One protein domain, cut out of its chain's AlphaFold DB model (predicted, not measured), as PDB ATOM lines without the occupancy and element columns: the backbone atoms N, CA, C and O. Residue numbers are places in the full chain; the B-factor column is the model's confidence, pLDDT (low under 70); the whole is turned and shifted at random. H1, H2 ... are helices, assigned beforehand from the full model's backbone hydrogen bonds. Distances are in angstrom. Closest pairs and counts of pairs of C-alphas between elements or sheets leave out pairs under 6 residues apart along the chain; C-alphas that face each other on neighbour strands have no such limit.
ATOM      1  N   SER A 112      86.525  81.137  87.891       94.94
ATOM      2  CA  SER A 112      86.032  80.550  89.140       94.94
ATOM      3  C   SER A 112      86.438  81.378  90.353       94.94
ATOM      4  O   SER A 112      87.475  82.046  90.349       94.94
ATOM      5  N   ASP A 113      85.674  81.236  91.434       95.88
ATOM      6  CA  ASP A 113      85.950  81.869  92.726       95.88
ATOM      7  C   ASP A 113      87.395  81.661  93.195       95.88
ATOM      8  O   ASP A 113      88.010  82.565  93.756       95.88
ATOM      9  N   ASP A 114      87.961  80.476  92.951       95.31
ATOM     10  CA  ASP A 114      89.339  80.172  93.325       95.31
ATOM     11  C   ASP A 114      90.345  81.009  92.537       95.31
ATOM     12  O   ASP A 114      91.300  81.519  93.116       95.31
ATOM     13  N   VAL A 115      90.133  81.188  91.232       95.81
ATOM     14  CA  VAL A 115      91.003  82.027  90.398       95.81
ATOM     15  C   VAL A 115      90.911  83.483  90.840       95.81
ATOM     16  O   VAL A 115      91.946  84.128  91.001       95.81
ATOM     17  N   VAL A 116      89.699  83.983  91.103       95.00
ATOM     18  CA  VAL A 116      89.489  85.358  91.582       95.00
ATOM     19  C   VAL A 116      90.206  85.581  92.918       95.00
ATOM     20  O   VAL A 116      90.927  86.567  93.069       95.00
ATOM     21  N   LYS A 117      90.091  84.640  93.864       95.00
ATOM     22  CA  LYS A 117      90.792  84.700  95.158       95.00
ATOM     23  C   LYS A 117      92.311  84.690  94.996       95.00
ATOM     24  O   LYS A 117      92.987  85.529  95.585       95.00
ATOM     25  N   GLN A 118      92.853  83.776  94.187       94.62
ATOM     26  CA  GLN A 118      94.301  83.695  93.966       94.62
ATOM     27  C   GLN A 118      94.846  84.945  93.264       94.62
ATOM     28  O   GLN A 118      95.924  85.425  93.611       94.62
ATOM     29  N   TYR A 119      94.090  85.520  92.325       92.56
ATOM     30  CA  TYR A 119      94.473  86.769  91.672       92.56
ATOM     31  C   TYR A 119      94.437  87.953  92.647       92.56
ATOM     32  O   TYR A 119      95.354  88.773  92.650       92.56
ATOM     33  N   GLY A 120      93.424  88.014  93.517       91.12
ATOM     34  CA  GLY A 120      93.354  88.990  94.605       91.12
ATOM     35  C   GLY A 120      94.578  88.916  95.517       91.12
ATOM     36  O   GLY A 120      95.260  89.923  95.694       91.12
ATOM     37  N   ASN A 121      94.918  87.713  95.996       90.44
ATOM     38  CA  ASN A 121      96.098  87.475  96.835       90.44
ATOM     39  C   ASN A 121      97.393  87.938  96.158       90.44
ATOM     40  O   ASN A 121      98.222  88.599  96.782       90.44
ATOM     41  N   PHE A 122      97.548  87.625  94.870       88.56
ATOM     42  CA  PHE A 122      98.681  88.072  94.067       88.56
ATOM     43  C   PHE A 122      98.763  89.603  93.983       88.56
ATOM     44  O   PHE A 122      99.833  90.181  94.164       88.56
ATOM     45  N   ARG A 123      97.633  90.287  93.768       85.38
ATOM     46  CA  ARG A 123      97.583  91.755  93.675       85.38
ATOM     47  C   ARG A 123      97.870  92.456  95.001       85.38
ATOM     48  O   ARG A 123      98.439  93.544  94.986       85.38
ATOM     49  N   THR A 124      97.495  91.862  96.131       86.25
ATOM     50  CA  THR A 124      97.648  92.483  97.454       86.25
ATOM     51  C   THR A 124      98.970  92.164  98.143       86.25
ATOM     52  O   THR A 124      99.265  92.758  99.176       86.25
ATOM     53  N   MET A 125      99.792  91.258  97.603       78.25
ATOM     54  CA  MET A 125     100.973  90.758  98.320       78.25
ATOM     55  C   MET A 125     102.072  91.795  98.586       78.25
ATOM     56  O   MET A 125     102.876  91.600  99.491       78.25
ATOM     57  N   ASN A 126     102.089  92.884  97.813       67.50
ATOM     58  CA  ASN A 126     103.062  93.977  97.923       67.50
ATOM     59  C   ASN A 126     102.504  95.197  98.679       67.50
ATOM     60  O   ASN A 126     103.159  96.237  98.746       67.50
ATOM     61  N   VAL A 127     101.279  95.124  99.214       67.06
ATOM     62  CA  VAL A 127     100.683  96.247  99.949       67.06
ATOM     63  C   VAL A 127     101.275  96.275 101.360       67.06
ATOM     64  O   VAL A 127     100.806  95.577 102.252       67.06
ATOM     65  N   GLY A 128     102.326  97.079 101.557       58.00
ATOM     66  CA  GLY A 128     102.877  97.415 102.880       58.00
ATOM     67  C   GLY A 128     104.208  96.760 103.267       58.00
ATOM     68  O   GLY A 128     104.753  97.105 104.311       58.00
ATOM     69  N   ALA A 129     104.766  95.866 102.445       63.09
ATOM     70  CA  ALA A 129     106.110  95.306 102.620       63.09
ATOM     71  C   ALA A 129     106.688  94.871 101.265       63.09
ATOM     72  O   ALA A 129     105.931  94.675 100.316       63.09
ATOM     73  N   THR A 130     108.008  94.692 101.185       67.12
ATOM     74  CA  THR A 130     108.679  94.048 100.046       67.12
ATOM     75  C   THR A 130     108.676  92.538 100.294       67.12
ATOM     76  O   THR A 130     109.494  92.065 101.084       67.12
ATOM     77  N   PRO A 131     107.743  91.754  99.726       67.06
ATOM     78  CA  PRO A 131     107.751  90.318  99.940       67.06
ATOM     79  C   PRO A 131     108.962  89.685  99.270       67.06
ATOM     80  O   PRO A 131     109.461  90.146  98.242       67.06
ATOM     81  N   GLU A 132     109.404  88.575  99.850       76.88
ATOM     82  CA  GLU A 132     110.426  87.731  99.252       76.88
ATOM     83  C   GLU A 132     110.002  87.287  97.844       76.88
ATOM     84  O   GLU A 132     108.857  86.879  97.617       76.88
ATOM     85  N   ALA A 133     110.939  87.330  96.896       76.56
ATOM     86  CA  ALA A 133     110.692  86.956  95.503       76.56
ATOM     87  C   ALA A 133     110.131  85.525  95.364       76.56
ATOM     88  O   ALA A 133     109.270  85.270  94.521       76.56
ATOM     89  N   SER A 134     110.555  84.610  96.243       76.31
ATOM     90  CA  SER A 134     110.036  83.241  96.363       76.31
ATOM     91  C   SER A 134     108.516  83.214  96.572       76.31
ATOM     92  O   SER A 134     107.799  82.484  95.888       76.31
ATOM     93  N   LYS A 135     107.997  84.064  97.462       81.50
ATOM     94  CA  LYS A 135     106.569  84.155  97.787       81.50
ATOM     95  C   LYS A 135     105.747  84.698  96.617       81.50
ATOM     96  O   LYS A 135     104.635  84.219  96.379       81.50
ATOM     97  N   ILE A 136     106.303  85.651  95.864       83.69
ATOM     98  CA  ILE A 136     105.701  86.174  94.626       83.69
ATOM     99  C   ILE A 136     105.528  85.048  93.612       83.69
ATOM    100  O   ILE A 136     104.414  84.802  93.142       83.69
ATOM    101  N   LEU A 137     106.607  84.319  93.333       83.88
ATOM    102  CA  LEU A 137     106.600  83.204  92.391       83.88
ATOM    103  C   LEU A 137     105.588  82.124  92.798       83.88
ATOM    104  O   LEU A 137     104.779  81.700  91.973       83.88
ATOM    105  N   LEU A 138     105.552  81.741  94.075       86.50
ATOM    106  CA  LEU A 138     104.592  80.756  94.587       86.50
ATOM    107  C   LEU A 138     103.132  81.194  94.417       86.50
ATOM    108  O   LEU A 138     102.268  80.381  94.079       86.50
ATOM    109  N   THR A 139     102.843  82.480  94.610       88.94
ATOM    110  CA  THR A 139     101.480  83.005  94.449       88.94
ATOM    111  C   THR A 139     101.071  83.023  92.975       88.94
ATOM    112  O   THR A 139      99.947  82.646  92.638       88.94
ATOM    113  N   VAL A 140     102.000  83.355  92.072       89.56
ATOM    114  CA  VAL A 140     101.788  83.226  90.621       89.56
ATOM    115  C   VAL A 140     101.549  81.764  90.232       89.56
ATOM    116  O   VAL A 140     100.616  81.473  89.485       89.56
ATOM    117  N   ALA A 141     102.325  80.820  90.766       91.62
ATOM    118  CA  ALA A 141     102.141  79.395  90.495       91.62
ATOM    119  C   ALA A 141     100.781  78.875  90.990       91.62
ATOM    120  O   ALA A 141     100.090  78.155  90.265       91.62
ATOM    121  N   SER A 142     100.355  79.310  92.178       92.94
ATOM    122  CA  SER A 142      99.038  79.000  92.749       92.94
ATOM    123  C   SER A 142      97.899  79.532  91.874       92.94
ATOM    124  O   SER A 142      96.925  78.823  91.609       92.94
ATOM    125  N   LEU A 143      98.046  80.754  91.352       94.38
ATOM    126  CA  LEU A 143      97.111  81.344  90.396       94.38
ATOM    127  C   LEU A 143      97.030  80.525  89.098       94.38
ATOM    128  O   LEU A 143      95.934  80.168  88.659       94.38
ATOM    129  N   LEU A 144      98.173  80.173  88.503       94.12
ATOM    130  CA  LEU A 144      98.224  79.364  87.280       94.12
ATOM    131  C   LEU A 144      97.606  77.974  87.486       94.12
ATOM    132  O   LEU A 144      96.882  77.478  86.619       94.12
ATOM    133  N   LYS A 145      97.828  77.352  88.649       94.69
ATOM    134  CA  LYS A 145      97.198  76.080  89.021       94.69
ATOM    135  C   LYS A 145      95.678  76.212  89.124       94.69
ATOM    136  O   LYS A 145      94.958  75.371  88.583       94.69
ATOM    137  N   ALA A 146      95.184  77.276  89.760       95.00
ATOM    138  CA  ALA A 146      93.751  77.549  89.855       95.00
ATOM    139  C   ALA A 146      93.116  77.730  88.465       95.00
ATOM    140  O   ALA A 146      92.080  77.124  88.184       95.00
ATOM    141  N   MET A 147      93.775  78.469  87.563       95.38
ATOM    142  CA  MET A 147      93.323  78.635  86.175       95.38
ATOM    143  C   MET A 147      93.267  77.298  85.427       95.38
ATOM    144  O   MET A 147      92.273  76.997  84.769       95.38
ATOM    145  N   ARG A 148      94.298  76.448  85.560       94.31
ATOM    146  CA  ARG A 148      94.311  75.101  84.958       94.31
ATOM    147  C   ARG A 148      93.148  74.251  85.464       94.31
ATOM    148  O   ARG A 148      92.451  73.625  84.664       94.31
ATOM    149  N   ARG A 149      92.908  74.249  86.778       93.88
ATOM    150  CA  ARG A 149      91.789  73.514  87.381       93.88
ATOM    151  C   ARG A 149      90.447  74.000  86.841       93.88
ATOM    152  O   ARG A 149      89.574  73.179  86.545       93.88
ATOM    153  N   ASP A 150      90.294  75.310  86.687       94.56
ATOM    154  CA  ASP A 150      89.072  75.908  86.162       94.56
ATOM    155  C   ASP A 150      88.831  75.591  84.675       94.56
ATOM    156  O   ASP A 150      87.695  75.327  84.275       94.56
ATOM    157  N   LEU A 151      89.897  75.483  83.876       93.06
ATOM    158  CA  LEU A 151      89.847  75.033  82.477       93.06
ATOM    159  C   LEU A 151      89.564  73.527  82.308       93.06
ATOM    160  O   LEU A 151      89.503  73.039  81.185       93.06
ATOM    161  N   GLY A 152      89.359  72.783  83.400       89.75
ATOM    162  CA  GLY A 152      88.956  71.374  83.366       89.75
ATOM    163  C   GLY A 152      90.035  70.381  83.796       89.75
ATOM    164  O   GLY A 152      89.725  69.201  83.955       89.75
ATOM    165  N   TYR A 153      91.260  70.829  84.088       90.12
ATOM    166  CA  TYR A 153      92.343  69.965  84.576       90.12
ATOM    167  C   TYR A 153      92.236  69.721  86.089       90.12
ATOM    168  O   TYR A 153      93.108  70.109  86.863       90.12
ATOM    169  N   ARG A 154      91.129  69.110  86.531       83.69
ATOM    170  CA  ARG A 154      90.838  68.882  87.962       83.69
ATOM    171  C   ARG A 154      91.640  67.739  88.580       83.69
ATOM    172  O   ARG A 154      91.958  67.800  89.761       83.69
ATOM    173  N   PHE A 155      91.961  66.723  87.786       85.50
ATOM    174  CA  PHE A 155      92.670  65.521  88.224       85.50
ATOM    175  C   PHE A 155      94.081  65.526  87.640       85.50
ATOM    176  O   PHE A 155      94.362  64.860  86.648       85.50
ATOM    177  N   THR A 156      94.955  66.354  88.207       84.75
ATOM    178  CA  THR A 156      96.353  66.456  87.783       84.75
ATOM    179  C   THR A 156      97.277  66.316  88.983       84.75
ATOM    180  O   THR A 156      96.959  66.798  90.068       84.75
ATOM    181  N   SER A 157      98.410  65.646  88.780       88.31
ATOM    182  CA  SER A 157      99.499  65.565  89.755       88.31
ATOM    183  C   SER A 157     100.424  66.781  89.709       88.31
ATOM    184  O   SER A 157     101.344  66.849  90.510       88.31
ATOM    185  N   VAL A 158     100.206  67.706  88.764       90.50
ATOM    186  CA  VAL A 158     101.028  68.908  88.596       90.50
ATOM    187  C   VAL A 158     100.804  69.838  89.784       90.50
ATOM    188  O   VAL A 158      99.702  70.372  89.969       90.50
ATOM    189  N   ASP A 159     101.855  70.024  90.574       90.94
ATOM    190  CA  ASP A 159     101.874  70.942  91.707       90.94
ATOM    191  C   ASP A 159     102.418  72.334  91.317       90.94
ATOM    192  O   ASP A 159     102.773  72.614  90.170       90.94
ATOM    193  N   GLU A 160     102.409  73.263  92.267       90.44
ATOM    194  CA  GLU A 160     102.896  74.627  92.094       90.44
ATOM    195  C   GLU A 160     104.404  74.653  91.792       90.44
ATOM    196  O   GLU A 160     104.850  75.491  91.012       90.44
ATOM    197  N   VAL A 161     105.184  73.716  92.350       90.38
ATOM    198  CA  VAL A 161     106.627  73.605  92.081       90.38
ATOM    199  C   VAL A 161     106.862  73.157  90.643       90.38
ATOM    200  O   VAL A 161     107.692  73.738  89.950       90.38
ATOM    201  N   ASP A 162     106.094  72.188  90.154       91.50
ATOM    202  CA  ASP A 162     106.148  71.727  88.769       91.50
ATOM    203  C   ASP A 162     105.817  72.871  87.799       91.50
ATOM    204  O   ASP A 162     106.497  73.042  86.788       91.50
ATOM    205  N   ILE A 163     104.837  73.717  88.128       91.38
ATOM    206  CA  ILE A 163     104.537  74.924  87.343       91.38
ATOM    207  C   ILE A 163     105.715  75.907  87.376       91.38
ATOM    208  O   ILE A 163     106.079  76.455  86.337       91.38
ATOM    209  N   LEU A 164     106.339  76.120  88.537       88.50
ATOM    210  CA  LEU A 164     107.491  77.018  88.665       88.50
ATOM    211  C   LEU A 164     108.708  76.555  87.869       88.50
ATOM    212  O   LEU A 164     109.398  77.398  87.294       88.50
ATOM    213  N   THR A 165     108.944  75.244  87.771       88.62
ATOM    214  CA  THR A 165     110.061  74.700  86.976       88.62
ATOM    215  C   THR A 165     109.963  75.041  85.488       88.62
ATOM    216  O   THR A 165     110.959  74.964  84.776       88.62
ATOM    217  N   MET A 166     108.791  75.471  85.004       86.06
ATOM    218  CA  MET A 166     108.636  75.965  83.631       86.06
ATOM    219  C   MET A 166     109.246  77.358  83.415       86.06
ATOM    220  O   MET A 166     109.458  77.754  82.271       86.06
ATOM    221  N   PHE A 167     109.489  78.113  84.490       80.75
ATOM    222  CA  PHE A 167     109.986  79.491  84.442       80.75
ATOM    223  C   PHE A 167     111.365  79.650  85.086       80.75
ATOM    224  O   PHE A 167     112.107  80.557  84.713       80.75
ATOM    225  N   VAL A 168     111.704  78.790  86.048       81.25
ATOM    226  CA  VAL A 168     112.956  78.845  86.808       81.25
ATOM    227  C   VAL A 168     113.642  77.486  86.737       81.25
ATOM    228  O   VAL A 168     113.049  76.467  87.088       81.25
ATOM    229  N   ASN A 169     114.905  77.483  86.309       83.25
ATOM    230  CA  ASN A 169     115.747  76.293  86.383       83.25
ATOM    231  C   ASN A 169     116.064  76.017  87.854       83.25
ATOM    232  O   ASN A 169     116.678  76.858  88.505       83.25
ATOM    233  N   MET A 170     115.630  74.861  88.352       83.06
ATOM    234  CA  MET A 170     115.853  74.414  89.726       83.06
ATOM    235  C   MET A 170     116.372  72.979  89.720       83.06
ATOM    236  O   MET A 170     115.935  72.167  88.895       83.06
ATOM    237  N   ASP A 171     117.265  72.654  90.649       90.06
ATOM    238  CA  ASP A 171     117.700  71.276  90.862       90.06
ATOM    239  C   ASP A 171     116.685  70.465  91.699       90.06
ATOM    240  O   ASP A 171     115.665  70.971  92.176       90.06
ATOM    241  N   SER A 172     116.919  69.158  91.846       88.62
ATOM    242  CA  SER A 172     116.016  68.283  92.608       88.62
ATOM    243  C   SER A 172     115.920  68.655  94.090       88.62
ATOM    244  O   SER A 172     114.848  68.529  94.677       88.62
ATOM    245  N   SER A 173     117.014  69.127  94.689       89.44
ATOM    246  CA  SER A 173     117.065  69.479  96.109       89.44
ATOM    247  C   SER A 173     116.296  70.769  96.403       89.44
ATOM    248  O   SER A 173     115.531  70.828  97.367       89.44
ATOM    249  N   GLU A 174     116.401  71.763  95.518       87.25
ATOM    250  CA  GLU A 174     115.659  73.022  95.596       87.25
ATOM    251  C   GLU A 174     114.150  72.787  95.468       87.25
ATOM    252  O   GLU A 174     113.353  73.352  96.226       87.25
ATOM    253  N   ARG A 175     113.743  71.898  94.552       88.31
ATOM    254  CA  ARG A 175     112.335  71.509  94.384       88.31
ATOM    255  C   ARG A 175     111.760  70.889  95.652       88.31
ATOM    256  O   ARG A 175     110.649  71.238  96.053       88.31
ATOM    257  N   ASP A 176     112.495  69.980  96.281       89.31
ATOM    258  CA  ASP A 176     112.026  69.300  97.488       89.31
ATOM    259  C   ASP A 176     111.959  70.250  98.686       89.31
ATOM    260  O   ASP A 176     110.978  70.217  99.434       89.31
ATOM    261  N   HIS A 177     112.926  71.160  98.817       86.81
ATOM    262  CA  HIS A 177     112.899  72.205  99.836       86.81
ATOM    263  C   HIS A 177     111.667  73.114  99.691       86.81
ATOM    264  O   HIS A 177     110.952  73.357 100.665       86.81
ATOM    265  N   LEU A 178     111.341  73.549  98.467       84.00
ATOM    266  CA  LEU A 178     110.144  74.356  98.203       84.00
ATOM    267  C   LEU A 178     108.848  73.598  98.507       84.00
ATOM    268  O   LEU A 178     107.930  74.161  99.105       84.00
ATOM    269  N   ARG A 179     108.768  72.307  98.159       88.12
ATOM    270  CA  ARG A 179     107.609  71.470  98.512       88.12
ATOM    271  C   ARG A 179     107.434  71.334 100.021       88.12
ATOM    272  O   ARG A 179     106.300  71.320 100.493       88.12
ATOM    273  N   GLN A 180     108.523  71.219 100.777       86.31
ATOM    274  CA  GLN A 180     108.466  71.160 102.239       86.31
ATOM    275  C   GLN A 180     108.022  72.496 102.835       86.31
ATOM    276  O   GLN A 180     107.111  72.512 103.660       86.31
ATOM    277  N   ALA A 181     108.579  73.610 102.354       80.56
ATOM    278  CA  ALA A 181     108.176  74.951 102.771       80.56
ATOM    279  C   ALA A 181     106.679  75.212 102.522       80.56
ATOM    280  O   ALA A 181     106.012  75.840 103.339       80.56
ATOM    281  N   MET A 182     106.124  74.675 101.430       75.50
ATOM    282  CA  MET A 182     104.692  74.778 101.132       75.50
ATOM    283  C   MET A 182     103.792  73.900 102.006       75.50
ATOM    284  O   MET A 182     102.618  74.216 102.153       75.50
ATOM    285  N   LYS A 183     104.302  72.798 102.568       76.81
ATOM    286  CA  LYS A 183     103.533  71.930 103.479       76.81
ATOM    287  C   LYS A 183     103.494  72.453 104.917       76.81
ATOM    288  O   LYS A 183     102.696  71.955 105.705       76.81
ATOM    289  N   GLY A 184     104.389  73.380 105.265       60.28
ATOM    290  CA  GLY A 184     104.537  73.938 106.613       60.28
ATOM    291  C   GLY A 184     103.712  75.198 106.902       60.28
ATOM    292  O   GLY A 184     103.758  75.672 108.034       60.28
ATOM    293  N   ASN A 185     102.984  75.726 105.912       47.28
ATOM    294  CA  ASN A 185     102.020  76.832 106.034       47.28
ATOM    295  C   ASN A 185     100.589  76.317 105.857       47.28
ATOM    296  O   ASN A 185      99.675  76.952 106.425       47.28
TER     297      ASN A 185
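What this domain is: This is residues 112 to 185 of the 185 residues of an uncharacterized protein of Bacteriodetes bacterium (UniProt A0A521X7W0). Two helices, H1 and the longer H2, lie side by side as a helical hairpin, and the short helix H3 packs on the side of H2 away from H1. H4 lies beyond H3, away from the hairpin, while residues 127 to 133 stick out at the hairpin's turn. The printed part has 74 residues, with four named helices in the order H1, H2, H3, H4 and no named strand; the class is all helix. The whole is compact, with a radius of gyration of the C-alphas of 12.8 A and spans of 36 by 34 by 23 A.

How they stand to each other: H1, residues 113 to 124, touches H2, residues 133 to 150, at a shallow tilt of 19 degrees. The two form a hairpin and run opposite ways; their closest C-alphas, of Gln 118 and Leu 143, are 5.1 A apart. H2, with residues 137 to 145 alone, touches H3, residues 160 to 164; the closest C-alphas, of Ala 141 and Glu 160, are 5.1 A apart. H3 and H4, residues 172 to 183, only just touch, with 3 pairs of C-alphas within 8 A, the closest those of Val 161 and Arg 175 at 6.5 A; H4 does this with residues 175 to 179 alone. H4 is apart from H1 and H2, and H1 is apart from H3. In H1, H2, H3 and H4 every O i to N i+4 pair is within hydrogen-bond range.

Where its parts are: H1 begins at C-alpha 113 (85.950, 81.869, 92.726) and is 16.5 A long from first to last C-alpha. H2 measures 26.0 A, from C-alpha 133 (110.692, 86.956, 95.503) to C-alpha 150. H3 measures 6.2 A. H4 measures 17.0 A and ends at C-alpha 183 (103.533, 71.930, 103.479).

The domain as a whole: The two C-alphas farthest apart, of Gly 128 and Phe 155, are 36.6 A apart. The printed part has no cut, and its three links are short. Mean pLDDT of the printed part is 85.5; residues 126 to 131 and 184 to 185 are under 70.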